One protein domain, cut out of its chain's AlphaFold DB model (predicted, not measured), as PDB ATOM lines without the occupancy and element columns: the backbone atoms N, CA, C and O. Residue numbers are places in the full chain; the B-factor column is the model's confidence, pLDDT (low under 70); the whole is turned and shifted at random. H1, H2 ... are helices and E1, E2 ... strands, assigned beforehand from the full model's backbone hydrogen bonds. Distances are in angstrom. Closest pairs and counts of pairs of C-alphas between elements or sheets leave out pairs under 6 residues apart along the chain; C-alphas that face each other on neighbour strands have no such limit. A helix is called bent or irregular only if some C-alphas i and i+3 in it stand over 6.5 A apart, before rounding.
ATOM      1  N   VAL A  75      -8.994  25.417 -38.882       87.38
ATOM      2  CA  VAL A  75      -8.160  24.771 -37.853       87.38
ATOM      3  C   VAL A  75      -8.303  25.462 -36.504       87.38
ATOM      4  O   VAL A  75      -8.389  24.772 -35.496       87.38
ATOM      5  N   ASP A  76      -8.398  26.791 -36.461       87.69
ATOM      6  CA  ASP A  76      -8.549  27.512 -35.195       87.69
ATOM      7  C   ASP A  76      -9.902  27.227 -34.533       87.69
ATOM      8  O   ASP A  76      -9.964  26.961 -33.334       87.69
ATOM      9  N   THR A  77     -10.991  27.209 -35.303       89.69
ATOM     10  CA  THR A  77     -12.321  26.860 -34.781       89.69
ATOM     11  C   THR A  77     -12.319  25.450 -34.197       89.69
ATOM     12  O   THR A  77     -12.730  25.254 -33.050       89.69
ATOM     13  N   HIS A  78     -11.789  24.481 -34.949       89.62
ATOM     14  CA  HIS A  78     -11.651  23.103 -34.485       89.62
ATOM     15  C   HIS A  78     -10.717  22.987 -33.277       89.62
ATOM     16  O   HIS A  78     -11.020  22.239 -32.348       89.62
ATOM     17  N   ARG A  79      -9.629  23.764 -33.245       93.44
ATOM     18  CA  ARG A  79      -8.681  23.830 -32.128       93.44
ATOM     19  C   ARG A  79      -9.386  24.192 -30.836       93.44
ATOM     20  O   ARG A  79      -9.301  23.449 -29.863       93.44
ATOM     21  N   TRP A  80     -10.118  25.299 -30.825       93.44
ATOM     22  CA  TRP A  80     -10.787  25.760 -29.612       93.44
ATOM     23  C   TRP A  80     -11.905  24.820 -29.167       93.44
ATOM     24  O   TRP A  80     -12.036  24.550 -27.976       93.44
ATOM     25  N   GLN A  81     -12.669  24.265 -30.109       91.50
ATOM     26  CA  GLN A  81     -13.683  23.257 -29.795       91.50
ATOM     27  C   GLN A  81     -13.066  22.017 -29.137       91.50
ATOM     28  O   GLN A  81     -13.579  21.549 -28.119       91.50
ATOM     29  N   LYS A  82     -11.946  21.523 -29.682       91.69
ATOM     30  CA  LYS A  82     -11.223  20.367 -29.145       91.69
ATOM     31  C   LYS A  82     -10.634  20.639 -27.771       91.69
ATOM     32  O   LYS A  82     -10.818  19.822 -26.880       91.69
ATOM     33  N   ILE A  83     -10.009  21.795 -27.564       93.12
ATOM     34  CA  ILE A  83      -9.467  22.173 -26.250       93.12
ATOM     35  C   ILE A  83     -10.582  22.223 -25.199       93.12
ATOM     36  O   ILE A  83     -10.445  21.623 -24.138       93.12
ATOM     37  N   GLY A  84     -11.720  22.856 -25.505       91.38
ATOM     38  CA  GLY A  84     -12.860  22.884 -24.585       91.38
ATOM     39  C   GLY A  84     -13.429  21.490 -24.294       91.38
ATOM     40  O   GLY A  84     -13.799  21.194 -23.162       91.38
ATOM     41  N   GLU A  85     -13.479  20.610 -25.298       89.50
ATOM     42  CA  GLU A  85     -13.872  19.206 -25.126       89.50
ATOM     43  C   GLU A  85     -12.905  18.452 -24.200       89.50
ATOM     44  O   GLU A  85     -13.357  17.743 -23.304       89.50
ATOM     45  N   ILE A  86     -11.596  18.635 -24.380       90.25
ATOM     46  CA  ILE A  86     -10.554  18.008 -23.558       90.25
ATOM     47  C   ILE A  86     -10.646  18.487 -22.112       90.25
ATOM     48  O   ILE A  86     -10.698  17.657 -21.210       90.25
ATOM     49  N   ILE A  87     -10.739  19.800 -21.882       90.38
ATOM     50  CA  ILE A  87     -10.854  20.357 -20.528       90.38
ATOM     51  C   ILE A  87     -12.084  19.783 -19.813       90.38
ATOM     52  O   ILE A  87     -11.989  19.366 -18.659       90.38
ATOM     53  N   ARG A  88     -13.223  19.676 -20.511       86.06
ATOM     54  CA  ARG A  88     -14.433  19.047 -19.961       86.06
ATOM     55  C   ARG A  88     -14.238  17.560 -19.668       86.06
ATOM     56  O   ARG A  88     -14.604  17.108 -18.586       86.06
ATOM     57  N   ARG A  89     -13.629  16.799 -20.584       86.06
ATOM     58  CA  ARG A  89     -13.310  15.370 -20.381       86.06
ATOM     59  C   ARG A  89     -12.378  15.159 -19.184       86.06
ATOM     60  O   ARG A  89     -12.556  14.203 -18.436       86.06
ATOM     61  N   CYS A  90     -11.441  16.077 -18.960       85.56
ATOM     62  CA  CYS A  90     -10.542  16.086 -17.807       85.56
ATOM     63  C   CYS A  90     -11.180  16.661 -16.529       85.56
ATOM     64  O   CYS A  90     -10.521  16.712 -15.496       85.56
ATOM     65  N   GLY A  91     -12.453  17.069 -16.560       83.88
ATOM     66  CA  GLY A  91     -13.173  17.605 -15.404       83.88
ATOM     67  C   GLY A  91     -12.635  18.944 -14.899       83.88
ATOM     68  O   GLY A  91     -12.625  19.177 -13.695       83.88
ATOM     69  N   GLY A  92     -12.178  19.808 -15.805       86.12
ATOM     70  CA  GLY A  92     -11.836  21.194 -15.491       86.12
ATOM     71  C   GLY A  92     -10.432  21.412 -14.930       86.12
ATOM     72  O   GLY A  92     -10.075  22.559 -14.715       86.12
ATOM     73  N   ALA A  93      -9.615  20.371 -14.741       91.31
ATOM     74  CA  ALA A  93      -8.200  20.507 -14.387       91.31
ATOM     75  C   ALA A  93      -7.322  19.809 -15.434       91.31
ATOM     76  O   ALA A  93      -7.488  18.614 -15.688       91.31
ATOM     77  N   VAL A  94      -6.400  20.550 -16.050       92.06
ATOM     78  CA  VAL A  94      -5.511  20.049 -17.111       92.06
ATOM     79  C   VAL A  94      -4.081  20.538 -16.916       92.06
ATOM     80  O   VAL A  94      -3.844  21.614 -16.369       92.06
ATOM     81  N   THR A  95      -3.118  19.753 -17.386       91.94
ATOM     82  CA  THR A  95      -1.702  20.148 -17.409       91.94
ATOM     83  C   THR A  95      -1.327  20.747 -18.768       91.94
ATOM     84  O   THR A  95      -2.022  20.525 -19.767       91.94
ATOM     85  N   ALA A  96      -0.219  21.494 -18.831       91.69
ATOM     86  CA  ALA A  96       0.280  22.064 -20.085       91.69
ATOM     87  C   ALA A  96       0.515  20.979 -21.152       91.69
ATOM     88  O   ALA A  96       0.165  21.156 -22.317       91.69
ATOM     89  N   GLU A  97       1.028  19.819 -20.741       90.31
ATOM     90  CA  GLU A  97       1.352  18.681 -21.606       90.31
ATOM     91  C   GLU A  97       0.116  18.082 -22.286       90.31
ATOM     92  O   GLU A  97       0.212  17.587 -23.408       90.31
ATOM     93  N   GLN A  98      -1.053  18.135 -21.637       91.00
ATOM     94  CA  GLN A  98      -2.303  17.622 -22.206       91.00
ATOM     95  C   GLN A  98      -2.851  18.517 -23.320       91.00
ATOM     96  O   GLN A  98      -3.503  18.030 -24.244       91.00
ATOM     97  N   ILE A  99      -2.592  19.825 -23.240       93.38
ATOM     98  CA  ILE A  99      -3.134  20.820 -24.172       93.38
ATOM     99  C   ILE A  99      -2.111  21.212 -25.252       93.38
ATOM    100  O   ILE A  99      -2.505  21.561 -26.368       93.38
ATOM    101  N   ALA A 100      -0.810  21.089 -24.977       92.56
ATOM    102  CA  ALA A 100       0.278  21.416 -25.901       92.56
ATOM    103  C   ALA A 100       0.102  20.840 -27.327       92.56
ATOM    104  O   ALA A 100       0.274  21.605 -28.281       92.56
ATOM    105  N   PRO A 101      -0.337  19.576 -27.538       93.62
ATOM    106  CA  PRO A 101      -0.535  19.017 -28.884       93.62
ATOM    107  C   PRO A 101      -1.596  19.727 -29.746       93.62
ATOM    108  O   PRO A 101      -1.671  19.502 -30.956       93.62
ATOM    109  N   PHE A 102      -2.428  20.581 -29.144       94.00
ATOM    110  CA  PHE A 102      -3.491  21.336 -29.814       94.00
ATOM    111  C   PHE A 102      -3.110  22.801 -30.059       94.00
ATOM    112  O   PHE A 102      -3.800  23.503 -30.795       94.00
ATOM    113  N   LEU A 103      -2.011  23.271 -29.471       92.56
ATOM    114  CA  LEU A 103      -1.575  24.666 -29.496       92.56
ATOM    115  C   LEU A 103      -0.364  24.871 -30.419       92.56
ATOM    116  O   LEU A 103      -0.087  24.063 -31.303       92.56
ATOM    117  N   ASN A 104       0.346  25.984 -30.233       90.38
ATOM    118  CA  ASN A 104       1.626  26.276 -30.877       90.38
ATOM    119  C   ASN A 104       2.747  26.319 -29.825       90.38
ATOM    120  O   ASN A 104       3.301  27.395 -29.595       90.38
ATOM    121  N   PRO A 105       3.044  25.203 -29.136       88.44
ATOM    122  CA  PRO A 105       4.096  25.193 -28.135       88.44
ATOM    123  C   PRO A 105       5.484  25.243 -28.802       88.44
ATOM    124  O   PRO A 105       5.635  24.816 -29.956       88.44
ATOM    125  N   PRO A 106       6.520  25.715 -28.085       88.44
ATOM    126  CA  PRO A 106       7.899  25.449 -28.475       88.44
ATOM    127  C   PRO A 106       8.164  23.935 -28.466       88.44
ATOM    128  O   PRO A 106       7.384  23.160 -27.911       88.44
ATOM    129  N   GLN A 107       9.259  23.486 -29.083       86.50
ATOM    130  CA  GLN A 107       9.650  22.075 -28.983       86.50
ATOM    131  C   GLN A 107       9.883  21.695 -27.512       86.50
ATOM    132  O   GLN A 107      10.440  22.509 -26.767       86.50
ATOM    133  N   PRO A 108       9.461  20.492 -27.076       82.31
ATOM    134  CA  PRO A 108       9.683  20.054 -25.706       82.31
ATOM    135  C   PRO A 108      11.187  20.004 -25.427       82.31
ATOM    136  O   PRO A 108      11.941  19.310 -26.116       82.31
ATOM    137  N   GLN A 109      11.637  20.761 -24.427       75.00
ATOM    138  CA  GLN A 109      13.033  20.733 -24.005       75.00
ATOM    139  C   GLN A 109      13.335  19.378 -23.357       75.00
ATOM    140  O   GLN A 109      12.574  18.890 -22.525       75.00
ATOM    141  N   LYS A 110      14.443  18.755 -23.765       64.06
ATOM    142  CA  LYS A 110      14.887  17.442 -23.267       64.06
ATOM    143  C   LYS A 110      15.930  17.541 -22.142       64.06
ATOM    144  O   LYS A 110      16.517  16.524 -21.798       64.06
ATOM    145  N   SER A 111      16.226  18.740 -21.640       49.97
ATOM    146  CA  SER A 111      17.378  19.001 -20.766       49.97
ATOM    147  C   SER A 111      17.016  19.048 -19.279       49.97
ATOM    148  O   SER A 111      16.146  19.817 -18.875       49.97
ATOM    149  N   ASP A 112      17.762  18.276 -18.485       49.69
ATOM    150  CA  ASP A 112      17.621  18.039 -17.039       49.69
ATOM    151  C   ASP A 112      18.067  19.203 -16.120       49.69
ATOM    152  O   ASP A 112      17.992  19.080 -14.900       49.69
ATOM    153  N   GLU A 113      18.543  20.336 -16.651       44.28
ATOM    154  CA  GLU A 113      19.319  21.294 -15.836       44.28
ATOM    155  C   GLU A 113      18.555  22.541 -15.365       44.28
ATOM    156  O   GLU A 113      18.954  23.166 -14.383       44.28
ATOM    157  N   THR A 114      17.410  22.877 -15.962       44.25
ATOM    158  CA  THR A 114      16.528  23.941 -15.457       44.25
ATOM    159  C   THR A 114      15.072  23.603 -15.761       44.25
ATOM    160  O   THR A 114      14.624  23.627 -16.901       44.25
ATOM    161  N   ASN A 115      14.301  23.302 -14.716       52.75
ATOM    162  CA  ASN A 115      12.885  22.902 -14.762       52.75
ATOM    163  C   ASN A 115      11.921  24.043 -15.180       52.75
ATOM    164  O   ASN A 115      10.761  24.064 -14.774       52.75
ATOM    165  N   VAL A 116      12.387  25.029 -15.954       53.03
ATOM    166  CA  VAL A 116      11.559  26.136 -16.449       53.03
ATOM    167  C   VAL A 116      11.039  25.751 -17.827       53.03
ATOM    168  O   VAL A 116      11.584  26.137 -18.860       53.03
ATOM    169  N   VAL A 117       9.979  24.943 -17.840       64.81
ATOM    170  CA  VAL A 117       9.203  24.718 -19.061       64.81
ATOM    171  C   VAL A 117       8.494  26.031 -19.388       64.81
ATOM    172  O   VAL A 117       7.736  26.551 -18.571       64.81
ATOM    173  N   ASP A 118       8.757  26.595 -20.567       78.06
ATOM    174  CA  ASP A 118       8.008  27.749 -21.061       78.06
ATOM    175  C   ASP A 118       6.570  27.321 -21.397       78.06
ATOM    176  O   ASP A 118       6.274  26.859 -22.501       78.06
ATOM    177  N   GLU A 119       5.678  27.444 -20.413       88.12
ATOM    178  CA  GLU A 119       4.247  27.145 -20.525       88.12
ATOM    179  C   GLU A 119       3.429  28.373 -20.993       88.12
ATOM    180  O   GLU A 119       2.197  28.368 -20.943       88.12
ATOM    181  N   SER A 120       4.082  29.427 -21.515       89.00
ATOM    182  CA  SER A 120       3.419  30.661 -21.988       89.00
ATOM    183  C   SER A 120       2.374  30.410 -23.079       89.00
ATOM    184  O   SER A 120       1.435  31.191 -23.251       89.00
ATOM    185  N   PHE A 121       2.481  29.292 -23.801       90.69
ATOM    186  CA  PHE A 121       1.493  28.879 -24.796       90.69
ATOM    187  C   PHE A 121       0.098  28.607 -24.203       90.69
ATOM    188  O   PHE A 121      -0.872  28.580 -24.959       90.69
ATOM    189  N   MET A 122      -0.031  28.437 -22.881       93.25
ATOM    190  CA  MET A 122      -1.315  28.251 -22.196       93.25
ATOM    191  C   MET A 122      -2.098  29.551 -21.986       93.25
ATOM    192  O   MET A 122      -3.318  29.491 -21.826       93.25
ATOM    193  N   LEU A 123      -1.455  30.725 -22.041       92.69
ATOM    194  CA  LEU A 123      -2.108  32.015 -21.768       92.69
ATOM    195  C   LEU A 123      -3.379  32.254 -22.606       92.69
ATOM    196  O   LEU A 123      -4.411  32.579 -22.020       92.69
ATOM    197  N   PRO A 124      -3.387  32.003 -23.932       92.94
ATOM    198  CA  PRO A 124      -4.593  32.184 -24.739       92.94
ATOM    199  C   PRO A 124      -5.737  31.236 -24.348       92.94
ATOM    200  O   PRO A 124      -6.906  31.543 -24.567       92.94
ATOM    201  N   VAL A 125      -5.421  30.061 -23.791       94.19
ATOM    202  CA  VAL A 125      -6.429  29.103 -23.305       94.19
ATOM    203  C   VAL A 125      -7.074  29.627 -22.028       94.19
ATOM    204  O   VAL A 125      -8.296  29.569 -21.899       94.19
ATOM    205  N   LEU A 126      -6.262  30.159 -21.111       93.25
ATOM    206  CA  LEU A 126      -6.738  30.750 -19.861       93.25
ATOM    207  C   LEU A 126      -7.642  31.948 -20.128       93.25
ATOM    208  O   LEU A 126      -8.745  31.998 -19.595       93.25
ATOM    209  N   GLU A 127      -7.221  32.845 -21.016       91.81
ATOM    210  CA  GLU A 127      -8.006  34.016 -21.405       91.81
ATOM    211  C   GLU A 127      -9.344  33.616 -22.041       91.81
ATOM    212  O   GLU A 127     -10.393  34.156 -21.698       91.81
ATOM    213  N   LYS A 128      -9.334  32.628 -22.945       91.25
ATOM    214  CA  LYS A 128     -10.536  32.241 -23.688       91.25
ATOM    215  C   LYS A 128     -11.567  31.485 -22.853       91.25
ATOM    216  O   LYS A 128     -12.761  31.597 -23.127       91.25
ATOM    217  N   PHE A 129     -11.117  30.672 -21.902       91.06
ATOM    218  CA  PHE A 129     -11.980  29.787 -21.118       91.06
ATOM    219  C   PHE A 129     -12.107  30.183 -19.642       91.06
ATOM    220  O   PHE A 129     -12.693  29.419 -18.878       91.06
ATOM    221  N   GLY A 130     -11.569  31.337 -19.236       88.56
ATOM    222  CA  GLY A 130     -11.640  31.809 -17.848       88.56
ATOM    223  C   GLY A 130     -10.847  30.934 -16.872       88.56
ATOM    224  O   GLY A 130     -11.264  30.721 -15.737       88.56
ATOM    225  N   GLY A 131      -9.730  30.362 -17.325       89.12
ATOM    226  CA  GLY A 131      -8.906  29.479 -16.504       89.12
ATOM    227  C   GLY A 131      -7.919  30.232 -15.617       89.12
ATOM    228  O   GLY A 131      -7.513  31.351 -15.927       89.12
ATOM    229  N   ARG A 132      -7.463  29.583 -14.545       92.44
ATOM    230  CA  ARG A 132      -6.394  30.091 -13.673       92.44
ATOM    231  C   ARG A 132      -5.316  29.031 -13.420       92.44
ATOM    232  O   ARG A 132      -5.656  27.849 -13.319       92.44
ATOM    233  N   PRO A 133      -4.033  29.420 -13.332       92.81
ATOM    234  CA  PRO A 133      -2.973  28.519 -12.901       92.81
ATOM    235  C   PRO A 133      -3.034  28.316 -11.383       92.81
ATOM    236  O   PRO A 133      -3.182  29.271 -10.623       92.81
ATOM    237  N   GLU A 134      -2.885  27.074 -10.945       90.25
ATOM    238  CA  GLU A 134      -2.768  26.673  -9.547       90.25
ATOM    239  C   GLU A 134      -1.445  25.924  -9.367       90.25
ATOM    240  O   GLU A 134      -1.147  24.963 -10.084       90.25
ATOM    241  N   VAL A 135      -0.621  26.398  -8.435       89.56
ATOM    242  CA  VAL A 135       0.673  25.784  -8.128       89.56
ATOM    243  C   VAL A 135       0.453  24.714  -7.069       89.56
ATOM    244  O   VAL A 135      -0.157  24.970  -6.036       89.56
ATOM    245  N   THR A 136       0.934  23.505  -7.336       84.50
ATOM    246  CA  THR A 136       0.881  22.397  -6.374       84.50
ATOM    247  C   THR A 136       2.066  22.460  -5.411       84.50
ATOM    248  O   THR A 136       3.091  23.048  -5.741       84.50
ATOM    249  N   ASP A 137       1.974  21.770  -4.273       84.56
ATOM    250  CA  ASP A 137       3.010  21.708  -3.229       84.56
ATOM    251  C   ASP A 137       4.427  21.392  -3.757       84.56
ATOM    252  O   ASP A 137       5.398  21.969  -3.280       84.56
ATOM    253  N   ASP A 138       4.564  20.541  -4.787       77.88
ATOM    254  CA  ASP A 138       5.885  20.235  -5.377       77.88
ATOM    255  C   ASP A 138       6.344  21.225  -6.474       77.88
ATOM    256  O   ASP A 138       7.251  20.914  -7.242       77.88
ATOM    257  N   GLY A 139       5.692  22.385  -6.608       81.94
ATOM    258  CA  GLY A 139       6.060  23.439  -7.563       81.94
ATOM    259  C   GLY A 139       5.605  23.218  -9.012       81.94
ATOM    260  O   GLY A 139       5.966  23.995  -9.889       81.94
ATOM    261  N   ASP A 140       4.802  22.182  -9.278       85.44
ATOM    262  CA  ASP A 140       4.196  21.960 -10.599       85.44
ATOM    263  C   ASP A 140       2.952  22.846 -10.788       85.44
ATOM    264  O   ASP A 140       2.169  23.032  -9.852       85.44
ATOM    265  N   ILE A 141       2.727  23.324 -12.014       88.62
ATOM    266  CA  ILE A 141       1.567  24.144 -12.381       88.62
ATOM    267  C   ILE A 141       0.471  23.257 -12.982       88.62
ATOM    268  O   ILE A 141       0.720  22.443 -13.876       88.62
ATOM    269  N   VAL A 142      -0.758  23.427 -12.500       91.69
ATOM    270  CA  VAL A 142      -1.972  22.834 -13.072       91.69
ATOM    271  C   VAL A 142      -2.947  23.950 -13.415       91.69
ATOM    272  O   VAL A 142      -3.084  24.915 -12.672       91.69
ATOM    273  N   TYR A 143      -3.651  23.827 -14.533       93.00
ATOM    274  CA  TYR A 143      -4.607  24.833 -14.981       93.00
ATOM    275  C   TYR A 143      -6.035  24.391 -14.706       93.00
ATOM    276  O   TYR A 143      -6.452  23.302 -15.111       93.00
ATOM    277  N   VAL A 144      -6.782  25.259 -14.034       92.62
ATOM    278  CA  VAL A 144      -8.136  24.995 -13.551       92.62
ATOM    279  C   VAL A 144      -9.144  25.896 -14.262       92.62
ATOM    280  O   VAL A 144      -8.934  27.101 -14.375       92.62
ATOM    281  N   PHE A 145     -10.247  25.307 -14.721       91.56
ATOM    282  CA  PHE A 145     -11.291  25.920 -15.543       91.56
ATOM    283  C   PHE A 145     -12.681  25.642 -14.941       91.56
ATOM    284  O   PHE A 145     -13.371  24.724 -15.394       91.56
ATOM    285  N   PRO A 146     -13.103  26.403 -13.915       82.19
ATOM    286  CA  PRO A 146     -14.376  26.166 -13.230       82.19
ATOM    287  C   PRO A 146     -15.586  26.455 -14.134       82.19
ATOM    288  O   PRO A 146     -16.519  25.657 -14.204       82.19
ATOM    289  N   ASP A 147     -15.536  27.535 -14.916       78.62
ATOM    290  CA  ASP A 147     -16.672  28.012 -15.722       78.62
ATOM    291  C   ASP A 147     -17.090  27.032 -16.831       78.62
ATOM    292  O   ASP A 147     -18.259  26.959 -17.220       78.62
ATOM    293  N   LEU A 148     -16.143  26.228 -17.324       77.75
ATOM    294  CA  LEU A 148     -16.391  25.219 -18.355       77.75
ATOM    295  C   LEU A 148     -17.212  24.018 -17.863       77.75
ATOM    296  O   LEU A 148     -17.746  23.282 -18.699       77.75
ATOM    297  N   LEU A 149     -17.314  23.815 -16.546       71.75
ATOM    298  CA  LEU A 149     -18.096  22.738 -15.934       71.75
ATOM    299  C   LEU A 149     -19.557  23.151 -15.707       71.75
ATOM    300  O   LEU A 149     -20.465  22.364 -15.974       71.75
ATOM    301  N   ASN A 150     -19.795  24.414 -15.349       63.28
ATOM    302  CA  ASN A 150     -21.127  24.937 -15.014       63.28
ATOM    303  C   ASN A 150     -22.113  24.935 -16.194       63.28
ATOM    304  O   ASN A 150     -23.323  24.924 -16.001       63.28
ATOM    305  N   THR A 151     -21.616  24.895 -17.432       55.34
ATOM    306  CA  THR A 151     -22.470  24.821 -18.633       55.34
ATOM    307  C   THR A 151     -23.106  23.426 -18.817       55.34
ATOM    308  O   THR A 151     -24.035  23.268 -19.606       55.34
ATOM    309  N   ALA A 152     -22.629  22.396 -18.104       49.53
ATOM    310  CA  ALA A 152     -23.074  21.011 -18.273       49.53
ATOM    311  C   ALA A 152     -24.241  20.595 -17.359       49.53
ATOM    312  O   ALA A 152     -24.951  19.648 -17.695       49.53
ATOM    313  N   SER A 153     -24.497  21.292 -16.248       50.28
ATOM    314  CA  SER A 153     -25.587  20.913 -15.331       50.28
ATOM    315  C   SER A 153     -26.982  21.052 -15.960       50.28
ATOM    316  O   SER A 153     -27.925  20.401 -15.517       50.28
ATOM    317  N   THR A 154     -27.124  21.813 -17.053       42.25
ATOM    318  CA  THR A 154     -28.386  21.958 -17.804       42.25
ATOM    319  C   THR A 154     -28.546  20.967 -18.968       42.25
ATOM    320  O   THR A 154     -29.608  20.918 -19.581       42.25
ATOM    321  N   SER A 155     -27.526  20.169 -19.313       40.00
ATOM    322  CA  SER A 155     -27.571  19.227 -20.445       40.00
ATOM    323  C   SER A 155     -27.129  17.824 -20.025       40.00
ATOM    324  O   SER A 155     -25.978  17.446 -20.199       40.00
ATOM    325  N   SER A 166      -6.950   6.035 -19.000       50.59
ATOM    326  CA  SER A 166      -6.579   5.915 -20.420       50.59
ATOM    327  C   SER A 166      -7.098   7.099 -21.242       50.59
ATOM    328  O   SER A 166      -6.418   7.567 -22.155       50.59
ATOM    329  N   ALA A 167      -8.276   7.618 -20.877       53.59
ATOM    330  CA  ALA A 167      -8.944   8.720 -21.568       53.59
ATOM    331  C   ALA A 167      -8.202  10.065 -21.448       53.59
ATOM    332  O   ALA A 167      -8.336  10.914 -22.322       53.59
ATOM    333  N   SER A 168      -7.390  10.253 -20.400       58.50
ATOM    334  CA  SER A 168      -6.599  11.477 -20.189       58.50
ATOM    335  C   SER A 168      -5.307  11.554 -21.013       58.50
ATOM    336  O   SER A 168      -4.644  12.590 -20.983       58.50
ATOM    337  N   THR A 169      -4.909  10.459 -21.672       61.53
ATOM    338  CA  THR A 169      -3.592  10.327 -22.323       61.53
ATOM    339  C   THR A 169      -3.698  10.151 -23.836       61.53
ATOM    340  O   THR A 169      -2.803  10.593 -24.549       61.53
ATOM    341  N   ASP A 170      -4.785   9.565 -24.346       74.00
ATOM    342  CA  ASP A 170      -5.032   9.486 -25.792       74.00
ATOM    343  C   ASP A 170      -6.032  10.555 -26.246       74.00
ATOM    344  O   ASP A 170      -7.199  10.292 -26.538       74.00
ATOM    345  N   LEU A 171      -5.569  11.805 -26.231       79.81
ATOM    346  CA  LEU A 171      -6.368  12.967 -26.627       79.81
ATOM    347  C   LEU A 171      -6.222  13.289 -28.124       79.81
ATOM    348  O   LEU A 171      -7.038  14.027 -28.675       79.81
ATOM    349  N   GLY A 172      -5.222  12.701 -28.792       86.69
ATOM    350  CA  GLY A 172      -4.800  13.037 -30.153       86.69
ATOM    351  C   GLY A 172      -3.932  14.299 -30.217       86.69
ATOM    352  O   GLY A 172      -3.437  14.784 -29.201       86.69
ATOM    353  N   TYR A 173      -3.749  14.835 -31.423       90.44
ATOM    354  CA  TYR A 173      -3.063  16.106 -31.682       90.44
ATOM    355  C   TYR A 173      -3.670  16.798 -32.911       90.44
ATOM    356  O   TYR A 173      -4.400  16.170 -33.684       90.44
ATOM    357  N   ILE A 174      -3.395  18.094 -33.096       91.88
ATOM    358  CA  ILE A 174      -3.832  18.835 -34.290       91.88
ATOM    359  C   ILE A 174      -2.719  18.888 -35.323       91.88
ATOM    360  O   ILE A 174      -1.629  19.400 -35.066       91.88
ATOM    361  N   GLU A 175      -3.040  18.454 -36.533       91.19
ATOM    362  CA  GLU A 175      -2.157  18.560 -37.685       91.19
ATOM    363  C   GLU A 175      -2.651  19.658 -38.629       91.19
ATOM    364  O   GLU A 175      -3.778  19.620 -39.128       91.19
ATOM    365  N   GLU A 176      -1.813  20.667 -38.857       89.50
ATOM    366  CA  GLU A 176      -2.042  21.644 -39.919       89.50
ATOM    367  C   GLU A 176      -1.664  21.030 -41.266       89.50
ATOM    368  O   GLU A 176      -0.607  20.422 -41.411       89.50
ATOM    369  N   LYS A 177      -2.497  21.225 -42.283       90.00
ATOM    370  CA  LYS A 177      -2.206  20.766 -43.639       90.00
ATOM    371  C   LYS A 177      -1.213  21.709 -44.298       90.00
ATOM    372  O   LYS A 177      -1.357  22.929 -44.222       90.00
ATOM    373  N   GLU A 178      -0.228  21.154 -44.987       89.56
ATOM    374  CA  GLU A 178       0.625  21.954 -45.858       89.56
ATOM    375  C   GLU A 178      -0.191  22.537 -47.013       89.56
ATOM    376  O   GLU A 178      -1.159  21.943 -47.497       89.56
ATOM    377  N   THR A 271       6.495   9.493 -18.845       84.50
ATOM    378  CA  THR A 271       7.661   9.774 -18.000       84.50
ATOM    379  C   THR A 271       7.219  10.110 -16.567       84.50
ATOM    380  O   THR A 271       6.116  10.634 -16.372       84.50
ATOM    381  N   PRO A 272       8.054   9.845 -15.544       83.88
ATOM    382  CA  PRO A 272       7.690  10.099 -14.147       83.88
ATOM    383  C   PRO A 272       7.235  11.542 -13.880       83.88
ATOM    384  O   PRO A 272       6.279  11.754 -13.138       83.88
ATOM    385  N   ALA A 273       7.862  12.527 -14.534       83.81
ATOM    386  CA  ALA A 273       7.488  13.937 -14.423       83.81
ATOM    387  C   ALA A 273       6.071  14.214 -14.962       83.81
ATOM    388  O   ALA A 273       5.260  14.846 -14.285       83.81
ATOM    389  N   VAL A 274       5.744  13.687 -16.147       84.88
ATOM    390  CA  VAL A 274       4.411  13.837 -16.757       84.88
ATOM    391  C   VAL A 274       3.358  13.119 -15.915       84.88
ATOM    392  O   VAL A 274       2.309  13.686 -15.624       84.88
ATOM    393  N   MET A 275       3.643  11.895 -15.467       86.44
ATOM    394  CA  MET A 275       2.732  11.128 -14.611       86.44
ATOM    395  C   MET A 275       2.429  11.862 -13.301       86.44
ATOM    396  O   MET A 275       1.261  11.968 -12.925       86.44
ATOM    397  N   ARG A 276       3.447  12.454 -12.662       86.75
ATOM    398  CA  ARG A 276       3.284  13.278 -11.457       86.75
ATOM    399  C   ARG A 276       2.346  14.464 -11.698       86.75
ATOM    400  O   ARG A 276       1.404  14.656 -10.929       86.75
ATOM    401  N   LYS A 277       2.553  15.233 -12.776       87.69
ATOM    402  CA  LYS A 277       1.673  16.363 -13.133       87.69
ATOM    403  C   LYS A 277       0.231  15.908 -13.400       87.69
ATOM    404  O   LYS A 277      -0.713  16.527 -12.911       87.69
ATOM    405  N   LEU A 278       0.045  14.794 -14.114       87.75
ATOM    406  CA  LEU A 278      -1.284  14.244 -14.408       87.75
ATOM    407  C   LEU A 278      -2.027  13.789 -13.144       87.75
ATOM    408  O   LEU A 278      -3.230  14.021 -13.016       87.75
ATOM    409  N   GLU A 279      -1.342  13.151 -12.196       88.25
ATOM    410  CA  GLU A 279      -1.951  12.742 -10.924       88.25
ATOM    411  C   GLU A 279      -2.407  13.939 -10.088       88.25
ATOM    412  O   GLU A 279      -3.491  13.907  -9.500       88.25
ATOM    413  N   LYS A 280      -1.633  15.026 -10.084       88.06
ATOM    414  CA  LYS A 280      -2.015  16.275  -9.413       88.06
ATOM    415  C   LYS A 280      -3.239  16.917 -10.039       88.06
ATOM    416  O   LYS A 280      -4.171  17.268  -9.316       88.06
ATOM    417  N   ALA A 281      -3.286  16.983 -11.370       87.12
ATOM    418  CA  ALA A 281      -4.470  17.455 -12.077       87.12
ATOM    419  C   ALA A 281      -5.713  16.631 -11.707       87.12
ATOM    420  O   ALA A 281      -6.774  17.197 -11.450       87.12
ATOM    421  N   ARG A 282      -5.579  15.305 -11.552       86.44
ATOM    422  CA  ARG A 282      -6.678  14.448 -11.067       86.44
ATOM    423  C   ARG A 282      -7.107  14.769  -9.631       86.44
ATOM    424  O   ARG A 282      -8.305  14.775  -9.357       86.44
ATOM    425  N   ARG A 283      -6.173  15.053  -8.719       86.25
ATOM    426  CA  ARG A 283      -6.510  15.452  -7.336       86.25
ATOM    427  C   ARG A 283      -7.256  16.790  -7.303       86.25
ATOM    428  O   ARG A 283      -8.266  16.907  -6.610       86.25
ATOM    429  N   LEU A 284      -6.813  17.775  -8.083       84.06
ATOM    430  CA  LEU A 284      -7.499  19.068  -8.186       84.06
ATOM    431  C   LEU A 284      -8.881  18.928  -8.833       84.06
ATOM    432  O   LEU A 284      -9.850  19.482  -8.320       84.06
ATOM    433  N   ARG A 285      -9.016  18.081  -9.862       81.75
ATOM    434  CA  ARG A 285     -10.317  17.700 -10.440       81.75
ATOM    435  C   ARG A 285     -11.290  17.186  -9.378       81.75
ATOM    436  O   ARG A 285     -12.447  17.598  -9.370       81.75
ATOM    437  N   SER A 286     -10.853  16.284  -8.492       73.12
ATOM    438  CA  SER A 286     -11.742  15.752  -7.446       73.12
ATOM    439  C   SER A 286     -12.220  16.823  -6.466       73.12
ATOM    440  O   SER A 286     -13.382  16.786  -6.080       73.12
ATOM    441  N   LYS A 287     -11.371  17.808  -6.137       76.06
ATOM    442  CA  LYS A 287     -11.765  18.953  -5.305       76.06
ATOM    443  C   LYS A 287     -12.797  19.832  -6.016       76.06
ATOM    444  O   LYS A 287     -13.798  20.185  -5.411       76.06
ATOM    445  N   LEU A 288     -12.599  20.121  -7.305       70.25
ATOM    446  CA  LEU A 288     -13.532  20.933  -8.100       70.25
ATOM    447  C   LEU A 288     -14.917  20.295  -8.210       70.25
ATOM    448  O   LEU A 288     -15.919  20.972  -8.028       70.25
ATOM    449  N   LYS A 289     -14.973  18.980  -8.447       62.12
ATOM    450  CA  LYS A 289     -16.236  18.231  -8.515       62.12
ATOM    451  C   LYS A 289     -16.989  18.201  -7.175       62.12
ATOM    452  O   LYS A 289     -18.187  17.948  -7.156       62.12
ATOM    453  N   GLN A 290     -16.298  18.412  -6.056       55.59
ATOM    454  CA  GLN A 290     -16.911  18.398  -4.729       55.59
ATOM    455  C   GLN A 290     -17.597  19.731  -4.370       55.59
ATOM    456  O   GLN A 290     -18.426  19.743  -3.470       55.59
ATOM    457  N   ILE A 291     -17.325  20.821  -5.096       56.88
ATOM    458  CA  ILE A 291     -17.879  22.171  -4.843       56.88
ATOM    459  C   ILE A 291     -19.330  22.323  -5.390       56.88
ATOM    460  O   ILE A 291     -19.941  23.382  -5.326       56.88
TER     461      ILE A 291
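This is residues 75 to 155, 166 to 178 and 271 to 291 of the 320 residues of an uncharacterized protein of Cyanidiococcus yangmingshanensis (UniProt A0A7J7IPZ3). A short strand hairpin, E1 and E2, sits between the long helix H5, which packs on E2 from one side, and helices H2 and H3, which meet the hairpin from the other. H1 folds back against H2 as a helical hairpin, and the tiny H4 packs beside the last turns of H1, at its residues 84 to 88. The printed part has 115 residues, with five named helices and two named strands in the order H1, H2, H3, E1, E2, H4, H5, and its one sheet, E1 - E2, is antiparallel. The class is mostly helix, and the whole is compact, with a radius of gyration of the C-alphas of 14.2 A and spans of 47 by 42 by 27 A.

E1, residues 132 to 135, and E2, residues 141 to 144, form an antiparallel hairpin at 144 degrees, with N 134 and O 142 2.8 A apart and N 132 and O 144 2.9 A apart, both within hydrogen-bond range. Residues 93 to 94 pair with residues 143 to 144 of E2, antiparallel. The closest C-alphas of E2 and H5, residues 272 to 290, are those of Val 142 and Ala 281, 6.0 A apart. The closest C-alphas of E1 and H3, residues 120 to 129, are those of Arg 132 and Leu 126, 6.2 A apart. H3 and H2, residues 96 to 102, touch about perpendicular at 79 degrees, closest at the C-alphas of Met 122 and Ala 96, 6.7 A. H2 and H1, residues 75 to 89, form a helical hairpin and touch at a shallow tilt of 34.9 degrees, only just short of steep, opposite ways; the C-alphas of Phe 102 and Arg 79 are closest, 6.2 A. With residues 84 to 88 alone, H1 touches H4, residues 147 to 150, closest at the C-alphas of Arg 88 and Leu 149, 6.6 A. H5 and H2 are close but not clearly touching, with the C-alphas of Val 274 and Glu 97 closest at 7.5 A, while H5 is apart from H1 and H3. Each O i to N i+4 pair is within hydrogen-bond range in H1 and H5; H2 has 1 of 3, with 2 of 4 O i to N i+3 pairs, H3 has 4 of 6, and H4 is too short for such a pair.

H1 begins at C-alpha 75, (-8.160, 24.771, -37.853), and spans 20.5 A. H2 spans 10.5 A and is irregular, C-alphas 98 and 101 being 7.0 A apart; H3 spans 15.4 A and is only just irregular, C-alphas 121 and 124 being 6.9 A apart. E1 spans 10.0 A, E2 9.8 A from C-alpha 141 at (1.567, 24.144, -12.381), and H4 5.5 A. H5, the longest helix, spans 27.6 A and ends at C-alpha 290, (-16.911, 18.398, -4.729).

The two C-alphas farthest apart, those of Glu 113 and Thr 154, are 47.8 A apart. Residues 156 to 165 and 179 to 270 are not printed; the gaps are 24.9 A between C-alphas 155 and 166 and 31.2 A between C-alphas 178 and 271. The link from H2 to H3 is long, residues 103 to 119, and residues 166 to 178 also hold no named element. The mean pLDDT of the printed part is 81.4; residues 110 to 117, 150 to 155, 166 to 169 and 289 to 291 are under 70.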